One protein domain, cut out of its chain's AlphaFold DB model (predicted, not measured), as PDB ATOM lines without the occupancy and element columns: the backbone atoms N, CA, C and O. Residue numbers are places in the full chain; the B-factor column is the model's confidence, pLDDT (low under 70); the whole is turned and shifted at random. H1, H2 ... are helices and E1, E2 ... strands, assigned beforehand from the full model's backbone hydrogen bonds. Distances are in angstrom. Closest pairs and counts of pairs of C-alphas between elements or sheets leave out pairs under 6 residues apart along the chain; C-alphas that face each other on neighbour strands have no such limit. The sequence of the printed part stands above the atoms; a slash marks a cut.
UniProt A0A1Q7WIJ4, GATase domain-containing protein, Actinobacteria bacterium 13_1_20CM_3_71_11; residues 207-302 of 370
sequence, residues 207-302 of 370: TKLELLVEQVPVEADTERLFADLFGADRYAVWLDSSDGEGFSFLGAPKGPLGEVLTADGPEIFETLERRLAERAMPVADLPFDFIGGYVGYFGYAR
ATOM      1  N   THR A 207     197.423 208.496  91.078       60.28
ATOM      2  CA  THR A 207     197.669 207.098  90.744       60.28
ATOM      3  C   THR A 207     198.837 207.045  89.789       60.28
ATOM      4  O   THR A 207     198.889 207.762  88.795       60.28
ATOM      5  N   LYS A 208     199.802 206.177  90.091       70.19
ATOM      6  CA  LYS A 208     200.959 205.935  89.217       70.19
ATOM      7  C   LYS A 208     200.609 205.067  88.008       70.19
ATOM      8  O   LYS A 208     201.513 204.673  87.274       70.19
ATOM      9  N   LEU A 209     199.343 204.687  87.855       80.12
ATOM     10  CA  LEU A 209     198.896 203.755  86.835       80.12
ATOM     11  C   LEU A 209     198.167 204.514  85.731       80.12
ATOM     12  O   LEU A 209     197.249 205.291  85.981       80.12
ATOM     13  N   GLU A 210     198.601 204.264  84.502       82.88
ATOM     14  CA  GLU A 210     198.022 204.817  83.287       82.88
ATOM     15  C   GLU A 210     197.143 203.756  82.620       82.88
ATOM     16  O   GLU A 210     197.559 202.604  82.456       82.88
ATOM     17  N   LEU A 211     195.921 204.140  82.245       85.00
ATOM     18  CA  LEU A 211     195.025 203.276  81.488       85.00
ATOM     19  C   LEU A 211     195.332 203.413  79.995       85.00
ATOM     20  O   LEU A 211     195.127 204.474  79.409       85.00
ATOM     21  N   LEU A 212     195.782 202.322  79.380       87.00
ATOM     22  CA  LEU A 212     196.015 202.250  77.942       87.00
ATOM     23  C   LEU A 212     194.797 201.632  77.258       87.00
ATOM     24  O   LEU A 212     194.391 200.520  77.597       87.00
ATOM     25  N   VAL A 213     194.227 202.354  76.296       88.44
ATOM     26  CA  VAL A 213     193.044 201.924  75.546       88.44
ATOM     27  C   VAL A 213     193.326 202.043  74.058       88.44
ATOM     28  O   VAL A 213     193.746 203.093  73.578       88.44
ATOM     29  N   GLU A 214     193.057 200.967  73.328       91.00
ATOM     30  CA  GLU A 214     193.113 200.933  71.872       91.00
ATOM     31  C   GLU A 214     191.787 200.388  71.341       91.00
ATOM     32  O   GLU A 214     191.348 199.304  71.731       91.00
ATOM     33  N   GLN A 215     191.138 201.144  70.455       90.00
ATOM     34  CA  GLN A 215     189.936 200.689  69.768       90.00
ATOM     35  C   GLN A 215     190.322 200.037  68.443       90.00
ATOM     36  O   GLN A 215     190.846 200.693  67.543       90.00
ATOM     37  N   VAL A 216     189.996 198.755  68.300       90.69
ATOM     38  CA  VAL A 216     190.184 198.017  67.049       90.69
ATOM     39  C   VAL A 216     188.837 197.946  66.319       90.69
ATOM     40  O   VAL A 216     187.884 197.403  66.878       90.69
ATOM     41  N   PRO A 217     188.708 198.484  65.091       87.50
ATOM     42  CA  PRO A 217     187.436 198.547  64.370       87.50
ATOM     43  C   PRO A 217     187.110 197.202  63.701       87.50
ATOM     44  O   PRO A 217     187.153 197.070  62.478       87.50
ATOM     45  N   VAL A 218     186.819 196.184  64.510       87.31
ATOM     46  CA  VAL A 218     186.461 194.839  64.053       87.31
ATOM     47  C   VAL A 218     185.237 194.334  64.807       87.31
ATOM     48  O   VAL A 218     185.141 194.477  66.023       87.31
ATOM     49  N   GLU A 219     184.302 193.735  64.077       82.56
ATOM     50  CA  GLU A 219     183.231 192.951  64.680       82.56
ATOM     51  C   GLU A 219     183.797 191.578  65.032       82.56
ATOM     52  O   GLU A 219     184.345 190.884  64.168       82.56
ATOM     53  N   ALA A 220     183.730 191.211  66.307       81.31
ATOM     54  CA  ALA A 220     184.372 190.007  66.792       81.31
ATOM     55  C   ALA A 220     183.389 189.092  67.514       81.31
ATOM     56  O   ALA A 220     182.631 189.519  68.379       81.31
ATOM     57  N   ASP A 221     183.461 187.813  67.164       88.62
ATOM     58  CA  ASP A 221     182.832 186.730  67.906       88.62
ATOM     59  C   ASP A 221     183.574 186.568  69.242       88.62
ATOM     60  O   ASP A 221     184.741 186.158  69.277       88.62
ATOM     61  N   THR A 222     182.914 186.951  70.334       89.19
ATOM     62  CA  THR A 222     183.488 186.972  71.684       89.19
ATOM     63  C   THR A 222     183.829 185.574  72.190       89.19
ATOM     64  O   THR A 222     184.868 185.412  72.833       89.19
ATOM     65  N   GLU A 223     183.038 184.555  71.839       88.38
ATOM     66  CA  GLU A 223     183.304 183.158  72.196       88.38
ATOM     67  C   GLU A 223     184.588 182.678  71.527       88.38
ATOM     68  O   GLU A 223     185.495 182.145  72.180       88.38
ATOM     69  N   ARG A 224     184.699 182.918  70.218       89.94
ATOM     70  CA  ARG A 224     185.884 182.533  69.456       89.94
ATOM     71  C   ARG A 224     187.124 183.293  69.916       89.94
ATOM     72  O   ARG A 224     188.170 182.672  70.102       89.94
ATOM     73  N   LEU A 225     187.015 184.604  70.143       92.56
ATOM     74  CA  LEU A 225     188.110 185.406  70.694       92.56
ATOM     75  C   LEU A 225     188.573 184.867  72.046       92.56
ATOM     76  O   LEU A 225     189.777 184.751  72.280       92.56
ATOM     77  N   PHE A 226     187.636 184.534  72.933       93.50
ATOM     78  CA  PHE A 226     187.975 183.998  74.241       93.50
ATOM     79  C   PHE A 226     188.706 182.659  74.126       93.50
ATOM     80  O   PHE A 226     189.767 182.485  74.731       93.50
ATOM     81  N   ALA A 227     188.184 181.737  73.316       91.75
ATOM     82  CA  ALA A 227     188.805 180.436  73.085       91.75
ATOM     83  C   ALA A 227     190.230 180.568  72.522       91.75
ATOM     84  O   ALA A 227     191.146 179.913  73.025       91.75
ATOM     85  N   ASP A 228     190.426 181.449  71.537       93.75
ATOM     86  CA  ASP A 228     191.706 181.635  70.849       93.75
ATOM     87  C   ASP A 228     192.747 182.371  71.720       93.75
ATOM     88  O   ASP A 228     193.930 182.021  71.699       93.75
ATOM     89  N   LEU A 229     192.338 183.377  72.507       92.75
ATOM     90  CA  LEU A 229     193.258 184.241  73.268       92.75
ATOM     91  C   LEU A 229     193.476 183.809  74.724       92.75
ATOM     92  O   LEU A 229     194.560 184.035  75.280       92.75
ATOM     93  N   PHE A 230     192.458 183.221  75.353       94.19
ATOM     94  CA  PHE A 230     192.427 182.950  76.795       94.19
ATOM     95  C   PHE A 230     192.075 181.499  77.149       94.19
ATOM     96  O   PHE A 230     192.233 181.105  78.301       94.19
ATOM     97  N   GLY A 231     191.644 180.670  76.191       88.75
ATOM     98  CA  GLY A 231     191.147 179.314  76.462       88.75
ATOM     99  C   GLY A 231     192.161 178.357  77.110       88.75
ATOM    100  O   GLY A 231     191.771 177.359  77.714       88.75
ATOM    101  N   ALA A 232     193.460 178.655  77.018       91.62
ATOM    102  CA  ALA A 232     194.519 177.878  77.664       91.62
ATOM    103  C   ALA A 232     194.850 178.351  79.095       91.62
ATOM    104  O   ALA A 232     195.640 177.703  79.788       91.62
ATOM    105  N   ASP A 233     194.284 179.469  79.546       92.69
ATOM    106  CA  ASP A 233     194.673 180.109  80.797       92.69
ATOM    107  C   ASP A 233     193.820 179.672  81.968       92.69
ATOM    108  O   ASP A 233     192.600 179.805  81.990       92.69
ATOM    109  N   ARG A 234     194.507 179.224  83.018       90.56
ATOM    110  CA  ARG A 234     193.872 178.723  84.238       90.56
ATOM    111  C   ARG A 234     192.947 179.742  84.917       90.56
ATOM    112  O   ARG A 234     191.993 179.335  85.569       90.56
ATOM    113  N   TYR A 235     193.269 181.029  84.812       91.25
ATOM    114  CA  TYR A 235     192.551 182.125  85.466       91.25
ATOM    115  C   TYR A 235     191.969 183.104  84.438       91.25
ATOM    116  O   TYR A 235     191.934 184.309  84.679       91.25
ATOM    117  N   ALA A 236     191.580 182.595  83.265       92.94
ATOM    118  CA  ALA A 236     190.829 183.375  82.294       92.94
ATOM    119  C   ALA A 236     189.451 183.750  82.846       92.94
ATOM    120  O   ALA A 236     188.811 182.958  83.541       92.94
ATOM    121  N   VAL A 237     188.993 184.947  82.500       90.75
ATOM    122  CA  VAL A 237     187.674 185.461  82.852       90.75
ATOM    123  C   VAL A 237     186.961 185.940  81.600       90.75
ATOM    124  O   VAL A 237     187.556 186.584  80.735       90.75
ATOM    125  N   TRP A 238     185.677 185.613  81.536       91.06
ATOM    126  CA  TRP A 238     184.726 186.168  80.591       91.06
ATOM    127  C   TRP A 238     183.540 186.658  81.411       91.06
ATOM    128  O   TRP A 238     182.856 185.866  82.059       91.06
ATOM    129  N   LEU A 239     183.355 187.974  81.435       87.56
ATOM    130  CA  LEU A 239     182.184 188.621  82.012       87.56
ATOM    131  C   LEU A 239     181.320 189.130  80.872       87.56
ATOM    132  O   LEU A 239     181.844 189.765  79.959       87.56
ATOM    133  N   ASP A 240     180.026 188.855  80.929       83.44
ATOM    134  CA  ASP A 240     179.089 189.272  79.896       83.44
ATOM    135  C   ASP A 240     177.916 190.037  80.497       83.44
ATOM    136  O   ASP A 240     177.619 189.895  81.690       83.44
ATOM    137  N   SER A 241     177.260 190.852  79.672       75.69
ATOM    138  CA  SER A 241     176.059 191.561  80.106       75.69
ATOM    139  C   SER A 241     174.920 190.572  80.336       75.69
ATOM    140  O   SER A 241     174.642 189.709  79.503       75.69
ATOM    141  N   SER A 242     174.230 190.694  81.469       54.53
ATOM    142  CA  SER A 242     173.156 189.768  81.855       54.53
ATOM    143  C   SER A 242     171.912 189.841  80.963       54.53
ATOM    144  O   SER A 242     171.095 188.924  80.983       54.53
ATOM    145  N   ASP A 243     171.743 190.926  80.214       54.44
ATOM    146  CA  ASP A 243     170.630 191.164  79.289       54.44
ATOM    147  C   ASP A 243     170.987 190.879  77.820       54.44
ATOM    148  O   ASP A 243     170.121 190.997  76.956       54.44
ATOM    149  N   GLY A 244     172.229 190.465  77.536       59.16
ATOM    150  CA  GLY A 244     172.716 190.210  76.176       59.16
ATOM    151  C   GLY A 244     172.943 191.471  75.336       59.16
ATOM    152  O   GLY A 244     173.325 191.359  74.174       59.16
ATOM    153  N   GLU A 245     172.744 192.655  75.914       62.66
ATOM    154  CA  GLU A 245     172.941 193.956  75.281       62.66
ATOM    155  C   GLU A 245     174.038 194.690  76.068       62.66
ATOM    156  O   GLU A 245     173.818 195.158  77.180       62.66
ATOM    157  N   GLY A 246     175.265 194.768  75.545       78.75
ATOM    158  CA  GLY A 246     176.350 195.439  76.269       78.75
ATOM    159  C   GLY A 246     177.758 195.028  75.856       78.75
ATOM    160  O   GLY A 246     178.010 194.658  74.712       78.75
ATOM    161  N   PHE A 247     178.689 195.135  76.804       85.69
ATOM    162  CA  PHE A 247     180.104 194.825  76.606       85.69
ATOM    163  C   PHE A 247     180.469 193.499  77.272       85.69
ATOM    164  O   PHE A 247     180.191 193.302  78.456       85.69
ATOM    165  N   SER A 248     181.168 192.629  76.541       87.88
ATOM    166  CA  SER A 248     181.850 191.478  77.132       87.88
ATOM    167  C   SER A 248     183.280 191.855  77.528       87.88
ATOM    168  O   SER A 248     184.034 192.423  76.734       87.88
ATOM    169  N   PHE A 249     183.688 191.493  78.743       90.62
ATOM    170  CA  PHE A 249     185.046 191.695  79.248       90.62
ATOM    171  C   PHE A 249     185.789 190.366  79.270       90.62
ATOM    172  O   PHE A 249     185.430 189.451  80.014       90.62
ATOM    173  N   LEU A 250     186.842 190.274  78.461       91.94
ATOM    174  CA  LEU A 250     187.681 189.086  78.329       91.94
ATOM    175  C   LEU A 250     189.069 189.391  78.894       91.94
ATOM    176  O   LEU A 250     189.663 190.419  78.562       91.94
ATOM    177  N   GLY A 251     189.614 188.514  79.735       91.81
ATOM    178  CA  GLY A 251     190.929 188.768  80.316       91.81
ATOM    179  C   GLY A 251     191.571 187.577  81.010       91.81
ATOM    180  O   GLY A 251     190.933 186.576  81.312       91.81
ATOM    181  N   ALA A 252     192.865 187.708  81.283       92.25
ATOM    182  CA  ALA A 252     193.642 186.790  82.109       92.25
ATOM    183  C   ALA A 252     194.796 187.564  82.774       92.25
ATOM    184  O   ALA A 252     195.274 188.550  82.202       92.25
ATOM    185  N   PRO A 253     195.310 187.126  83.937       91.50
ATOM    186  CA  PRO A 253     196.391 187.803  84.658       91.50
ATOM    187  C   PRO A 253     197.773 187.545  84.018       91.50
ATOM    188  O   PRO A 253     198.710 187.124  84.687       91.50
ATOM    189  N   LYS A 254     197.902 187.767  82.702       86.75
ATOM    190  CA  LYS A 254     199.133 187.547  81.915       86.75
ATOM    191  C   LYS A 254     200.067 188.755  81.871       86.75
ATOM    192  O   LYS A 254     201.241 188.611  81.546       86.75
ATOM    193  N   GLY A 255     199.522 189.949  82.098       85.56
ATOM    194  CA  GLY A 255     200.268 191.199  81.999       85.56
ATOM    195  C   GLY A 255     201.214 191.424  83.183       85.56
ATOM    196  O   GLY A 255     201.090 190.755  84.208       85.56
ATOM    197  N   PRO A 256     202.110 192.423  83.099       85.25
ATOM    198  CA  PRO A 256     203.052 192.763  84.173       85.25
ATOM    199  C   PRO A 256     202.363 193.179  85.483       85.25
ATOM    200  O   PRO A 256     202.970 193.121  86.547       85.25
ATOM    201  N   LEU A 257     201.096 193.593  85.403       86.94
ATOM    202  CA  LEU A 257     200.260 193.944  86.549       86.94
ATOM    203  C   LEU A 257     199.263 192.842  86.937       86.94
ATOM    204  O   LEU A 257     198.509 193.049  87.887       86.94
ATOM    205  N   GLY A 258     199.246 191.707  86.228       89.31
ATOM    206  CA  GLY A 258     198.374 190.572  86.520       89.31
ATOM    207  C   GLY A 258     198.724 189.923  87.858       89.31
ATOM    208  O   GLY A 258     199.889 189.653  88.142       89.31
ATOM    209  N   GLU A 259     197.717 189.675  88.690       90.75
ATOM    210  CA  GLU A 259     197.870 189.077  90.019       90.75
ATOM    211  C   GLU A 259     196.753 188.054  90.244       90.75
ATOM    212  O   GLU A 259     195.628 188.230  89.778       90.75
ATOM    213  N   VAL A 260     197.072 186.977  90.961       91.75
ATOM    214  CA  VAL A 260     196.098 185.990  91.432       91.75
ATOM    215  C   VAL A 260     196.193 185.949  92.945       91.75
ATOM    216  O   VAL A 260     197.263 185.684  93.493       91.75
ATOM    217  N   LEU A 261     195.071 186.198  93.612       88.88
ATOM    218  CA  LEU A 261     194.959 186.106  95.060       88.88
ATOM    219  C   LEU A 261     194.245 184.811  95.438       88.88
ATOM    220  O   LEU A 261     193.288 184.385  94.795       88.88
ATOM    221  N   THR A 262     194.724 184.159  96.489       85.94
ATOM    222  CA  THR A 262     194.069 183.005  97.106       85.94
ATOM    223  C   THR A 262     194.319 183.099  98.599       85.94
ATOM    224  O   THR A 262     195.463 183.283  99.009       85.94
ATOM    225  N   ALA A 263     193.266 182.999  99.400       80.19
ATOM    226  CA  ALA A 263     193.376 182.997 100.849       80.19
ATOM    227  C   ALA A 263     192.243 182.177 101.462       80.19
ATOM    228  O   ALA A 263     191.152 182.079 100.895       80.19
ATOM    229  N   ASP A 264     192.530 181.621 102.634       73.00
ATOM    230  CA  ASP A 264     191.578 180.880 103.444       73.00
ATOM    231  C   ASP A 264     191.107 181.789 104.586       73.00
ATOM    232  O   ASP A 264     191.873 182.114 105.490       73.00
ATOM    233  N   GLY A 265     189.840 182.209 104.549       66.06
ATOM    234  CA  GLY A 265     189.232 183.026 105.604       66.06
ATOM    235  C   GLY A 265     189.110 184.525 105.284       66.06
ATOM    236  O   GLY A 265     189.328 184.947 104.148       66.06
ATOM    237  N   PRO A 266     188.701 185.343 106.273       64.81
ATOM    238  CA  PRO A 266     188.270 186.729 106.061       64.81
ATOM    239  C   PRO A 266     189.405 187.698 105.695       64.81
ATOM    240  O   PRO A 266     189.134 188.774 105.167       64.81
ATOM    241  N   GLU A 267     190.668 187.313 105.895       74.50
ATOM    242  CA  GLU A 267     191.859 188.109 105.542       74.50
ATOM    243  C   GLU A 267     191.931 188.459 104.043       74.50
ATOM    244  O   GLU A 267     192.612 189.410 103.635       74.50
ATOM    245  N   ILE A 268     191.205 187.707 103.204       82.06
ATOM    246  CA  ILE A 268     191.084 188.000 101.777       82.06
ATOM    247  C   ILE A 268     190.456 189.370 101.524       82.06
ATOM    248  O   ILE A 268     190.872 190.054 100.594       82.06
ATOM    249  N   PHE A 269     189.501 189.798 102.354       79.44
ATOM    250  CA  PHE A 269     188.795 191.063 102.161       79.44
ATOM    251  C   PHE A 269     189.705 192.253 102.459       79.44
ATOM    252  O   PHE A 269     189.838 193.134 101.616       79.44
ATOM    253  N   GLU A 270     190.438 192.220 103.575       78.31
ATOM    254  CA  GLU A 270     191.435 193.252 103.903       78.31
ATOM    255  C   GLU A 270     192.539 193.335 102.834       78.31
ATOM    256  O   GLU A 270     192.998 194.415 102.451       78.31
ATOM    257  N   THR A 271     192.959 192.180 102.310       84.19
ATOM    258  CA  THR A 271     193.943 192.117 101.224       84.19
ATOM    259  C   THR A 271     193.395 192.726  99.936       84.19
ATOM    260  O   THR A 271     194.104 193.495  99.283       84.19
ATOM    261  N   LEU A 272     192.150 192.408  99.575       85.56
ATOM    262  CA  LEU A 272     191.478 192.959  98.399       85.56
ATOM    263  C   LEU A 272     191.292 194.471  98.517       85.56
ATOM    264  O   LEU A 272     191.623 195.181  97.571       85.56
ATOM    265  N   GLU A 273     190.842 194.976  99.666       81.88
ATOM    266  CA  GLU A 273     190.682 196.413  99.913       81.88
ATOM    267  C   GLU A 273     191.998 197.168  99.715       81.88
ATOM    268  O   GLU A 273     192.061 198.119  98.929       81.88
ATOM    269  N   ARG A 274     193.080 196.700 100.352       84.62
ATOM    270  CA  ARG A 274     194.413 197.295 100.184       84.62
ATOM    271  C   ARG A 274     194.849 197.281  98.719       84.62
ATOM    272  O   ARG A 274     195.326 198.290  98.205       84.62
ATOM    273  N   ARG A 275     194.675 196.150  98.032       87.19
ATOM    274  CA  ARG A 275     195.090 195.988  96.633       87.19
ATOM    275  C   ARG A 275     194.293 196.854  95.665       87.19
ATOM    276  O   ARG A 275     194.871 197.370  94.713       87.19
ATOM    277  N   LEU A 276     192.993 197.003  95.889       86.88
ATOM    278  CA  LEU A 276     192.136 197.878  95.092       86.88
ATOM    279  C   LEU A 276     192.511 199.349  95.298       86.88
ATOM    280  O   LEU A 276     192.532 200.102  94.328       86.88
ATOM    281  N   ALA A 277     192.876 199.743  96.523       84.00
ATOM    282  CA  ALA A 277     193.364 201.090  96.809       84.00
ATOM    283  C   ALA A 277     194.721 201.379  96.133       84.00
ATOM    284  O   ALA A 277     194.879 202.418  95.498       84.00
ATOM    285  N   GLU A 278     195.678 200.445  96.212       84.62
ATOM    286  CA  GLU A 278     196.996 200.548  95.555       84.62
ATOM    287  C   GLU A 278     196.900 200.620  94.023       84.62
ATOM    288  O   GLU A 278     197.768 201.197  93.369       84.62
ATOM    289  N   ARG A 279     195.862 200.003  93.449       83.75
ATOM    290  CA  ARG A 279     195.676 199.845  92.000       83.75
ATOM    291  C   ARG A 279     194.487 200.643  91.466       83.75
ATOM    292  O   ARG A 279     193.940 200.301  90.419       83.75
ATOM    293  N   ALA A 280     194.075 201.686  92.179       80.31
ATOM    294  CA  ALA A 280     192.988 202.544  91.739       80.31
ATOM    295  C   ALA A 280     193.341 203.192  90.389       80.31
ATOM    296  O   ALA A 280     194.374 203.846  90.248       80.31
ATOM    297  N   MET A 281     192.476 202.994  89.396       77.19
ATOM    298  CA  MET A 281     192.591 203.624  88.079       77.19
ATOM    299  C   MET A 281     191.867 204.971  88.063       77.19
ATOM    300  O   MET A 281     190.839 205.103  88.744       77.19
ATOM    301  N   PRO A 282     192.356 205.954  87.284       71.25
ATOM    302  CA  PRO A 282     191.629 207.197  87.079       71.25
ATOM    303  C   PRO A 282     190.301 206.920  86.364       71.25
ATOM    304  O   PRO A 282     190.156 205.922  85.658       71.25
ATOM    305  N   VAL A 283     189.321 207.804  86.555       67.62
ATOM    306  CA  VAL A 283     188.065 207.746  85.795       67.62
ATOM    307  C   VAL A 283     188.400 207.957  84.320       67.62
ATOM    308  O   VAL A 283     189.059 208.937  83.976       67.62
ATOM    309  N   ALA A 284     187.972 207.027  83.472       68.19
ATOM    310  CA  ALA A 284     188.201 207.067  82.036       68.19
ATOM    311  C   ALA A 284     186.888 207.358  81.305       68.19
ATOM    312  O   ALA A 284     185.833 206.883  81.721       68.19
ATOM    313  N   ASP A 285     186.969 208.120  80.216       80.38
ATOM    314  CA  ASP A 285     185.839 208.378  79.318       80.38
ATOM    315  C   ASP A 285     185.649 207.174  78.381       80.38
ATOM    316  O   ASP A 285     186.054 207.178  77.218       80.38
ATOM    317  N   LEU A 286     185.143 206.078  78.947       83.38
ATOM    318  CA  LEU A 286     184.849 204.833  78.246       83.38
ATOM    319  C   LEU A 286     183.344 204.569  78.267       83.38
ATOM    320  O   LEU A 286     182.667 204.964  79.214       83.38
ATOM    321  N   PRO A 287     182.802 203.846  77.273       82.44
ATOM    322  CA  PRO A 287     181.378 203.517  77.238       82.44
ATOM    323  C   PRO A 287     180.965 202.464  78.291       82.44
ATOM    324  O   PRO A 287     179.851 201.949  78.234       82.44
ATOM    325  N   PHE A 288     181.854 202.121  79.228       81.62
ATOM    326  CA  PHE A 288     181.655 201.147  80.296       81.62
ATOM    327  C   PHE A 288     182.488 201.496  81.540       81.62
ATOM    328  O   PHE A 288     183.558 202.094  81.441       81.62
ATOM    329  N   ASP A 289     182.034 201.039  82.711       74.94
ATOM    330  CA  ASP A 289     182.644 201.379  84.010       74.94
ATOM    331  C   ASP A 289     183.767 200.425  84.456       74.94
ATOM    332  O   ASP A 289     184.567 200.743  85.349       74.94
ATOM    333  N   PHE A 290     183.835 199.229  83.863       80.06
ATOM    334  CA  PHE A 290     184.829 198.225  84.230       80.06
ATOM    335  C   PHE A 290     186.184 198.525  83.574       80.06
ATOM    336  O   PHE A 290     186.425 198.217  82.411       80.06
ATOM    337  N   ILE A 291     187.088 199.110  84.361       82.25
ATOM    338  CA  ILE A 291     188.437 199.540  83.941       82.25
ATOM    339  C   ILE A 291     189.556 198.749  84.639       82.25
ATOM    340  O   ILE A 291     190.661 199.250  84.846       82.25
ATOM    341  N   GLY A 292     189.256 197.513  85.044       80.81
ATOM    342  CA  GLY A 292     190.152 196.627  85.789       80.81
ATOM    343  C   GLY A 292     189.743 196.424  87.251       80.81
ATOM    344  O   GLY A 292     188.839 197.077  87.767       80.81
ATOM    345  N   GLY A 293     190.409 195.480  87.917       87.19
ATOM    346  CA  GLY A 293     190.097 195.064  89.284       87.19
ATOM    347  C   GLY A 293     190.342 193.572  89.494       87.19
ATOM    348  O   GLY A 293     191.045 192.935  88.709       87.19
ATOM    349  N   TYR A 294     189.753 193.022  90.554       88.75
ATOM    350  CA  TYR A 294     189.784 191.588  90.840       88.75
ATOM    351  C   TYR A 294     188.470 190.938  90.422       88.75
ATOM    352  O   TYR A 294     187.395 191.440  90.733       88.75
ATOM    353  N   VAL A 295     188.579 189.796  89.749       88.81
ATOM    354  CA  VAL A 295     187.455 188.931  89.387       88.81
ATOM    355  C   VAL A 295     187.739 187.561  89.980       88.81
ATOM    356  O   VAL A 295     188.847 187.038  89.853       88.81
ATOM    357  N   GLY A 296     186.757 186.982  90.654       85.56
ATOM    358  CA  GLY A 296     186.920 185.699  91.314       85.56
ATOM    359  C   GLY A 296     185.649 185.258  92.016       85.56
ATOM    360  O   GLY A 296     184.597 185.874  91.879       85.56
ATOM    361  N   TYR A 297     185.766 184.178  92.773       76.12
ATOM    362  CA  TYR A 297     184.691 183.638  93.589       76.12
ATOM    363  C   TYR A 297     185.196 183.437  95.014       76.12
ATOM    364  O   TYR A 297     186.373 183.140  95.233       76.12
ATOM    365  N   PHE A 298     184.290 183.543  95.978       73.00
ATOM    366  CA  PHE A 298     184.539 183.083  97.336       73.00
ATOM    367  C   PHE A 298     183.935 181.691  97.474       73.00
ATOM    368  O   PHE A 298     182.751 181.479  97.215       73.00
ATOM    369  N   GLY A 299     184.770 180.713  97.818       57.09
ATOM    370  CA  GLY A 299     184.287 179.371  98.106       57.09
ATOM    371  C   GLY A 299     183.510 179.374  99.417       57.09
ATOM    372  O   GLY A 299     184.050 179.745 100.455       57.09
ATOM    373  N   TYR A 300     182.259 178.919  99.394       43.69
ATOM    374  CA  TYR A 300     181.531 178.619 100.623       43.69
ATOM    375  C   TYR A 300     182.181 177.413 101.305       43.69
ATOM    376  O   TYR A 300     182.320 176.340 100.706       43.69
ATOM    377  N   ALA A 301     182.585 177.564 102.566       41.69
ATOM    378  CA  ALA A 301     183.091 176.442 103.338       41.69
ATOM    379  C   ALA A 301     181.988 175.380 103.494       41.69
ATOM    380  O   ALA A 301     180.986 175.585 104.182       41.69
ATOM    381  N   ARG A 302     182.194 174.198 102.900       30.33
ATOM    382  CA  ARG A 302     181.531 172.973 103.363       30.33
ATOM    383  C   ARG A 302     182.084 172.665 104.749       30.33
ATOM    384  O   ARG A 302     183.212 172.187 104.872       30.33
TER     385      ARG A 302
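AT A GLANCE: This is residues 207 to 302 of the 370 residues of the protein "GATase domain-containing protein" of Actinobacteria bacterium 13_1_20CM_3_71_11 (UniProt A0A1Q7WIJ4). With little regular structure, this is mostly loops round a tiny antiparallel hairpin, E1 and E2, with H1 packed on it, H2 at a distance and residues 214 to 221 sticking out. Of 96 printed residues, 27 are in named elements, H1, E1, E2, H2 in order, class mixed. It is only just loose, close to compact: radius of gyration of the C-alphas 15.3 A, spans 43 by 36 by 28 A.

HOW THE PARTS SIT: The closest C-alphas of H1, residues 222 to 230, and E2, residues 249 to 251, are Phe 226 and Leu 250, 6.5 A apart. E1, residues 237 to 239, is antiparallel to E2 at 176 degrees, a hairpin; N 237 and O 251, 2.8 A apart, are within hydrogen-bond range. H2, residues 267 to 278, is apart from H1 and E1. Every O i to N i+4 pair in H1 and H2 is within hydrogen-bond range.

IN THESE COORDINATES: H1, 11.1 A from first to last C-alpha, begins at C-alpha 222 (183.488, 186.972, 71.684). E1 measures 6.4 A and E2 6.7 A. H2, 16.8 A, ends at C-alpha 278 (196.996, 200.548, 95.555).

THE WHOLE: The farthest C-alphas, Pro 217 and Arg 302, are 47.0 A apart. The printed part has no cut; the E2 to H2 link is long. Thirteen residues have pLDDT under 70.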